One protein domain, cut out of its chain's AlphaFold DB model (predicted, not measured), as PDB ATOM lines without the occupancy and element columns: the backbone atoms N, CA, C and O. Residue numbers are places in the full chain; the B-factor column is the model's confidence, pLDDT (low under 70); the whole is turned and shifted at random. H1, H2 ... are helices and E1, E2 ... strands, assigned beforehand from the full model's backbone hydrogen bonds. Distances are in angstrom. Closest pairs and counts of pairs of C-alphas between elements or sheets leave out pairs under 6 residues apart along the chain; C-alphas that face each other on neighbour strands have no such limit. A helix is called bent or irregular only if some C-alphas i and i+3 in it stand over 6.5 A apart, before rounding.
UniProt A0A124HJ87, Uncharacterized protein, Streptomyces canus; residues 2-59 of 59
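What this domain is: This is residues 2 to 59 of the 59 residues of an uncharacterized protein of Streptomyces canus (UniProt A0A124HJ87). With little regular structure, the domain is a small wall of three short strands with one helix, H1, over one face, and a long loop, residues 2 to 20, before it. The 58 printed residues run E1, E2, H1, E3; the sheet, E2 E1 E3, is antiparallel. The class is mixed, with 21 residues in named elements; the whole is compact, radius of gyration of the C-alphas 10.6 A, spanning 27 by 24 by 17 A.

How they stand to each other: E1, residues 21 to 24, and E2, residues 32 to 34, form a hairpin; N 22 and O 34 are 2.8 A apart, within hydrogen-bond range. E3, residues 55 to 58, is antiparallel to E1 at 148 degrees, with N 58 and O 21 at 2.8 A. H1, residues 36 to 45, is on the sheet at a height of 8.9 A, two layers, and runs along the strands, at 13 degrees to E1 on the local plane. The closest C-alphas of H1 and E1 are Pro 36 and Arg 21, 6.9 A. E2, H1 and E3 make a split strand-helix-strand unit, E1 between its same-way strands, with a right-handed crossover. H1 is irregular, C-alphas 37 and 40 being 7.2 A apart; 4 of 6 O i to N i+4 pairs are within range.

Where its parts are: E1, 10.0 A, begins at C-alpha 21 (143.483, 14.058, 136.181); E2 is 6.3 A and H1 15.0 A. E3, 9.6 A, ends at C-alpha 58 (142.869, 19.180, 136.067).

The domain as a whole: The C-alphas farthest apart, of Gly 17 and Ala 28, are 29.5 A apart. The printed part has no cut and no long link between named elements. Residues 2 to 17 and residue 59 have pLDDT under 70.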
ATOM      1  N   ARG A   2     136.485   7.151 132.197       56.81
ATOM      2  CA  ARG A   2     137.486   6.287 131.533       56.81
ATOM      3  C   ARG A   2     138.715   7.103 131.112       56.81
ATOM      4  O   ARG A   2     138.553   8.199 130.583       56.81
ATOM      5  N   CYS A   3     139.927   6.603 131.352       62.34
ATOM      6  CA  CYS A   3     141.147   7.253 130.864       62.34
ATOM      7  C   CYS A   3     141.295   7.069 129.351       62.34
ATOM      8  O   CYS A   3     141.019   5.990 128.836       62.34
ATOM      9  N   ALA A   4     141.773   8.102 128.652       61.47
ATOM     10  CA  ALA A   4     141.995   8.053 127.205       61.47
ATOM     11  C   ALA A   4     143.297   7.329 126.802       61.47
ATOM     12  O   ALA A   4     143.622   7.254 125.618       61.47
ATOM     13  N   SER A   5     144.055   6.798 127.768       57.31
ATOM     14  CA  SER A   5     145.287   6.059 127.497       57.31
ATOM     15  C   SER A   5     144.957   4.684 126.920       57.31
ATOM     16  O   SER A   5     144.673   3.748 127.660       57.31
ATOM     17  N   ARG A   6     145.040   4.564 125.592       59.69
ATOM     18  CA  ARG A   6     145.071   3.278 124.865       59.69
ATOM     19  C   ARG A   6     146.421   2.557 124.995       59.69
ATOM     20  O   ARG A   6     146.617   1.487 124.435       59.69
ATOM     21  N   TYR A   7     147.373   3.178 125.689       59.81
ATOM     22  CA  TYR A   7     148.783   2.788 125.726       59.81
ATOM     23  C   TYR A   7     149.163   2.048 127.018       59.81
ATOM     24  O   TYR A   7     150.332   1.780 127.280       59.81
ATOM     25  N   SER A   8     148.169   1.707 127.836       54.94
ATOM     26  CA  SER A   8     148.305   0.973 129.092       54.94
ATOM     27  C   SER A   8     147.437  -0.283 129.025       54.94
ATOM     28  O   SER A   8     146.241  -0.231 129.298       54.94
ATOM     29  N   GLY A   9     148.011  -1.416 128.620       49.22
ATOM     30  CA  GLY A   9     147.316  -2.703 128.730       49.22
ATOM     31  C   GLY A   9     147.226  -3.182 130.189       49.22
ATOM     32  O   GLY A   9     147.890  -2.625 131.061       49.22
ATOM     33  N   PRO A  10     146.505  -4.278 130.471       46.12
ATOM     34  CA  PRO A  10     145.123  -4.549 130.125       46.12
ATOM     35  C   PRO A  10     144.214  -3.957 131.211       46.12
ATOM     36  O   PRO A  10     144.159  -4.449 132.336       46.12
ATOM     37  N   ARG A  11     143.479  -2.914 130.855       48.28
ATOM     38  CA  ARG A  11     142.018  -2.854 130.971       48.28
ATOM     39  C   ARG A  11     141.621  -1.539 130.320       48.28
ATOM     40  O   ARG A  11     141.360  -0.529 130.970       48.28
ATOM     41  N   ASP A  12     141.619  -1.575 128.989       52.47
ATOM     42  CA  ASP A  12     140.918  -0.583 128.190       52.47
ATOM     43  C   ASP A  12     139.521  -0.389 128.784       52.47
ATOM     44  O   ASP A  12     138.703  -1.308 128.842       52.47
ATOM     45  N   GLY A  13     139.264   0.814 129.289       51.62
ATOM     46  CA  GLY A  13     137.961   1.149 129.837       51.62
ATOM     47  C   GLY A  13     137.668   0.670 131.257       51.62
ATOM     48  O   GLY A  13     136.491   0.689 131.626       51.62
ATOM     49  N   GLU A  14     138.667   0.321 132.071       52.62
ATOM     50  CA  GLU A  14     138.446   0.348 133.516       52.62
ATOM     51  C   GLU A  14     138.256   1.778 134.017       52.62
ATOM     52  O   GLU A  14     138.931   2.722 133.594       52.62
ATOM     53  N   GLU A  15     137.310   1.953 134.936       55.94
ATOM     54  CA  GLU A  15     137.229   3.197 135.680       55.94
ATOM     55  C   GLU A  15     138.463   3.311 136.568       55.94
ATOM     56  O   GLU A  15     138.553   2.696 137.626       55.94
ATOM     57  N   CYS A  16     139.427   4.125 136.145       65.19
ATOM     58  CA  CYS A  16     140.521   4.497 137.023       65.19
ATOM     59  C   CYS A  16     139.944   5.255 138.220       65.19
ATOM     60  O   CYS A  16     139.555   6.421 138.091       65.19
ATOM     61  N   GLY A  17     139.929   4.598 139.382       63.34
ATOM     62  CA  GLY A  17     139.405   5.131 140.645       63.34
ATOM     63  C   GLY A  17     140.173   6.336 141.201       63.34
ATOM     64  O   GLY A  17     139.778   6.919 142.208       63.34
ATOM     65  N   ALA A  18     141.261   6.751 140.547       71.38
ATOM     66  CA  ALA A  18     141.939   7.995 140.870       71.38
ATOM     67  C   ALA A  18     141.011   9.192 140.612       71.38
ATOM     68  O   ALA A  18     140.377   9.270 139.561       71.38
ATOM     69  N   ARG A  19     140.981  10.156 141.536       76.50
ATOM     70  CA  ARG A  19     140.244  11.420 141.356       76.50
ATOM     71  C   ARG A  19     141.021  12.436 140.521       76.50
ATOM     72  O   ARG A  19     140.435  13.121 139.700       76.50
ATOM     73  N   ALA A  20     142.343  12.484 140.691       85.12
ATOM     74  CA  ALA A  20     143.207  13.411 139.968       85.12
ATOM     75  C   ALA A  20     143.270  13.099 138.463       85.12
ATOM     76  O   ALA A  20     143.277  11.927 138.057       85.12
ATOM     77  N   ARG A  21     143.352  14.146 137.640       86.62
ATOM     78  CA  ARG A  21     143.483  14.058 136.181       86.62
ATOM     79  C   ARG A  21     144.580  14.990 135.686       86.62
ATOM     80  O   ARG A  21     144.791  16.050 136.260       86.62
ATOM     81  N   PHE A  22     145.260  14.584 134.624       91.19
ATOM     82  CA  PHE A  22     146.313  15.352 133.978       91.19
ATOM     83  C   PHE A  22     146.004  15.514 132.497       91.19
ATOM     84  O   PHE A  22     145.679  14.529 131.837       91.19
ATOM     85  N   GLU A  23     146.130  16.738 132.001       93.44
ATOM     86  CA  GLU A  23     146.177  17.052 130.575       93.44
ATOM     87  C   GLU A  23     147.627  17.085 130.108       93.44
ATOM     88  O   GLU A  23     148.465  17.721 130.749       93.44
ATOM     89  N   ILE A  24     147.903  16.411 128.994       92.56
ATOM     90  CA  ILE A  24     149.198  16.403 128.312       92.56
ATOM     91  C   ILE A  24     149.005  17.050 126.938       92.56
ATOM     92  O   ILE A  24     148.177  16.575 126.156       92.56
ATOM     93  N   SER A  25     149.752  18.112 126.630       94.06
ATOM     94  CA  SER A  25     149.680  18.777 125.320       94.06
ATOM     95  C   SER A  25     150.186  17.866 124.193       94.06
ATOM     96  O   SER A  25     151.217  17.198 124.326       94.06
ATOM     97  N   CYS A  26     149.487  17.881 123.053       92.00
ATOM     98  CA  CYS A  26     149.862  17.113 121.868       92.00
ATOM     99  C   CYS A  26     149.935  17.992 120.608       92.00
ATOM    100  O   CYS A  26     149.107  18.876 120.393       92.00
ATOM    101  N   HIS A  27     150.911  17.732 119.739       92.00
ATOM    102  CA  HIS A  27     151.058  18.386 118.443       92.00
ATOM    103  C   HIS A  27     149.952  17.948 117.477       92.00
ATOM    104  O   HIS A  27     149.787  16.754 117.209       92.00
ATOM    105  N   ALA A  28     149.227  18.922 116.917       90.69
ATOM    106  CA  ALA A  28     148.147  18.717 115.944       90.69
ATOM    107  C   ALA A  28     147.052  17.725 116.403       90.69
ATOM    108  O   ALA A  28     146.382  17.102 115.578       90.69
ATOM    109  N   ARG A  29     146.873  17.563 117.722       86.19
ATOM    110  CA  ARG A  29     145.896  16.660 118.348       86.19
ATOM    111  C   ARG A  29     145.330  17.299 119.622       86.19
ATOM    112  O   ARG A  29     146.017  18.112 120.237       86.19
ATOM    113  N   PRO A  30     144.107  16.942 120.046       88.69
ATOM    114  CA  PRO A  30     143.597  17.349 121.353       88.69
ATOM    115  C   PRO A  30     144.504  16.864 122.500       88.69
ATOM    116  O   PRO A  30     145.118  15.803 122.355       88.69
ATOM    117  N   PRO A  31     144.561  17.581 123.639       89.69
ATOM    118  CA  PRO A  31     145.313  17.133 124.806       89.69
ATOM    119  C   PRO A  31     144.856  15.760 125.309       89.69
ATOM    120  O   PRO A  31     143.662  15.442 125.310       89.69
ATOM    121  N   LEU A  32     145.803  14.952 125.784       88.25
ATOM    122  CA  LEU A  32     145.504  13.655 126.386       88.25
ATOM    123  C   LEU A  32     145.150  13.819 127.860       88.25
ATOM    124  O   LEU A  32     145.964  14.292 128.648       88.25
ATOM    125  N   LEU A  33     143.949  13.370 128.230       88.25
ATOM    126  CA  LEU A  33     143.480  13.356 129.612       88.25
ATOM    127  C   LEU A  33     143.692  11.975 130.246       88.25
ATOM    128  O   LEU A  33     143.044  10.985 129.874       88.25
ATOM    129  N   VAL A  34     144.570  11.908 131.243       85.19
ATOM    130  CA  VAL A  34     144.951  10.656 131.909       85.19
ATOM    131  C   VAL A  34     144.962  10.788 133.430       85.19
ATOM    132  O   VAL A  34     145.034  11.877 133.990       85.19
ATOM    133  N   CYS A  35     144.832   9.667 134.134       86.44
ATOM    134  CA  CYS A  35     144.995   9.614 135.586       86.44
ATOM    135  C   CYS A  35     146.487   9.447 135.953       86.44
ATOM    136  O   CYS A  35     147.288   9.127 135.072       86.44
ATOM    137  N   PRO A  36     146.875   9.582 137.239       86.69
ATOM    138  CA  PRO A  36     148.258   9.363 137.668       86.69
ATOM    139  C   PRO A  36     148.852   8.021 137.212       86.69
ATOM    140  O   PRO A  36     150.001   7.973 136.789       86.69
ATOM    141  N   GLN A  37     148.062   6.942 137.242       84.06
ATOM    142  CA  GLN A  37     148.503   5.598 136.843       84.06
ATOM    143  C   GLN A  37     148.883   5.514 135.356       84.06
ATOM    144  O   GLN A  37     149.763   4.746 134.982       84.06
ATOM    145  N   HIS A  38     148.237   6.318 134.514       85.44
ATOM    146  CA  HIS A  38     148.428   6.305 133.066       85.44
ATOM    147  C   HIS A  38     149.305   7.451 132.555       85.44
ATOM    148  O   HIS A  38     149.576   7.512 131.359       85.44
ATOM    149  N   LEU A  39     149.787   8.328 133.442       88.06
ATOM    150  CA  LEU A  39     150.637   9.458 133.073       88.06
ATOM    151  C   LEU A  39     151.961   8.998 132.455       88.06
ATOM    152  O   LEU A  39     152.304   9.432 131.362       88.06
ATOM    153  N   GLY A  40     152.676   8.086 133.119       88.50
ATOM    154  CA  GLY A  40     153.948   7.553 132.618       88.50
ATOM    155  C   GLY A  40     153.820   6.907 131.232       88.50
ATOM    156  O   GLY A  40     154.482   7.363 130.301       88.50
ATOM    157  N   PRO A  41     152.937   5.905 131.054       86.25
ATOM    158  CA  PRO A  41     152.691   5.300 129.746       86.25
ATOM    159  C   PRO A  41     152.295   6.316 128.670       86.25
ATOM    160  O   PRO A  41     152.814   6.245 127.562       86.25
ATOM    161  N   ALA A  42     151.437   7.291 128.984       86.31
ATOM    162  CA  ALA A  42     151.043   8.311 128.015       86.31
ATOM    163  C   ALA A  42     152.226   9.184 127.571       86.31
ATOM    164  O   ALA A  42     152.371   9.440 126.383       86.31
ATOM    165  N   LEU A  43     153.101   9.588 128.495       88.94
ATOM    166  CA  LEU A  43     154.291  10.376 128.157       88.94
ATOM    167  C   LEU A  43     155.305   9.599 127.309       88.94
ATOM    168  O   LEU A  43     156.023  10.207 126.523       88.94
ATOM    169  N   LEU A  44     155.389   8.278 127.485       87.81
ATOM    170  CA  LEU A  44     156.388   7.442 126.813       87.81
ATOM    171  C   LEU A  44     155.905   6.844 125.489       87.81
ATOM    172  O   LEU A  44     156.730   6.553 124.627       87.81
ATOM    173  N   LEU A  45     154.600   6.602 125.346       84.56
ATOM    174  CA  LEU A  45     154.053   5.774 124.267       84.56
ATOM    175  C   LEU A  45     153.027   6.495 123.394       84.56
ATOM    176  O   LEU A  45     152.707   5.991 122.320       84.56
ATOM    177  N   ALA A  46     152.467   7.623 123.841       83.88
ATOM    178  CA  ALA A  46     151.421   8.281 123.077       83.88
ATOM    179  C   ALA A  46     151.984   9.146 121.945       83.88
ATOM    180  O   ALA A  46     152.910   9.939 122.125       83.88
ATOM    181  N   ASP A  47     151.365   9.029 120.772       85.25
ATOM    182  CA  ASP A  47     151.773   9.780 119.593       85.25
ATOM    183  C   ASP A  47     151.484  11.274 119.734       85.25
ATOM    184  O   ASP A  47     150.384  11.697 120.099       85.25
ATOM    185  N   GLY A  48     152.462  12.084 119.334       88.19
ATOM    186  CA  GLY A  48     152.313  13.530 119.246       88.19
ATOM    187  C   GLY A  48     152.393  14.257 120.584       88.19
ATOM    188  O   GLY A  48     152.174  15.462 120.585       88.19
ATOM    189  N   VAL A  49     152.721  13.596 121.698       92.00
ATOM    190  CA  VAL A  49     153.065  14.294 122.950       92.00
ATOM    191  C   VAL A  49     154.241  15.240 122.697       92.00
ATOM    192  O   VAL A  49     155.244  14.853 122.096       92.00
ATOM    193  N   LEU A  50     154.100  16.501 123.117       91.44
ATOM    194  CA  LEU A  50     155.157  17.501 122.954       91.44
ATOM    195  C   LEU A  50     156.378  17.164 123.822       91.44
ATOM    196  O   LEU A  50     156.239  16.634 124.924       91.44
ATOM    197  N   TRP A  51     157.572  17.513 123.335       88.00
ATOM    198  CA  TRP A  51     158.811  17.438 124.108       88.00
ATOM    199  C   TRP A  51     159.505  18.813 124.141       88.00
ATOM    200  O   TRP A  51     159.831  19.330 123.070       88.00
ATOM    201  N   PRO A  52     159.744  19.418 125.326       91.44
ATOM    202  CA  PRO A  52     159.422  18.903 126.664       91.44
ATOM    203  C   PRO A  52     157.901  18.782 126.903       91.44
ATOM    204  O   PRO A  52     157.131  19.517 126.285       91.44
ATOM    205  N   PRO A  53     157.452  17.860 127.778       91.81
ATOM    206  CA  PRO A  53     156.034  17.615 127.972       91.81
ATOM    207  C   PRO A  53     155.407  18.726 128.807       91.81
ATOM    208  O   PRO A  53     155.840  19.020 129.922       91.81
ATOM    209  N   GLU A  54     154.336  19.308 128.284       95.06
ATOM    210  CA  GLU A  54     153.487  20.225 129.033       95.06
ATOM    211  C   GLU A  54     152.368  19.434 129.706       95.06
ATOM    212  O   GLU A  54     151.527  18.831 129.033       95.06
ATOM    213  N   ILE A  55     152.378  19.420 131.040       94.75
ATOM    214  CA  ILE A  55     151.455  18.632 131.858       94.75
ATOM    215  C   ILE A  55     150.724  19.565 132.818       94.75
ATOM    216  O   ILE A  55     151.352  20.329 133.557       94.75
ATOM    217  N   ARG A  56     149.393  19.485 132.852       94.94
ATOM    218  CA  ARG A  56     148.551  20.284 133.753       94.94
ATOM    219  C   ARG A  56     147.670  19.381 134.599       94.94
ATOM    220  O   ARG A  56     147.009  18.497 134.070       94.94
ATOM    221  N   LEU A  57     147.626  19.622 135.910       92.69
ATOM    222  CA  LEU A  57     146.642  18.989 136.789       92.69
ATOM    223  C   LEU A  57     145.265  19.625 136.549       92.69
ATOM    224  O   LEU A  57     145.106  20.839 136.695       92.69
ATOM    225  N   VAL A  58     144.276  18.799 136.223       87.00
ATOM    226  CA  VAL A  58     142.869  19.180 136.067       87.00
ATOM    227  C   VAL A  58     142.118  18.844 137.354       87.00
ATOM    228  O   VAL A  58     142.356  17.794 137.962       87.00
ATOM    229  N   ARG A  59     141.250  19.763 137.785       69.31
ATOM    230  CA  ARG A  59     140.386  19.606 138.963       69.31
ATOM    231  C   ARG A  59     139.094  18.882 138.623       69.31
ATOM    232  O   ARG A  59     138.557  19.149 137.528       69.31
TER     233      ARG A  59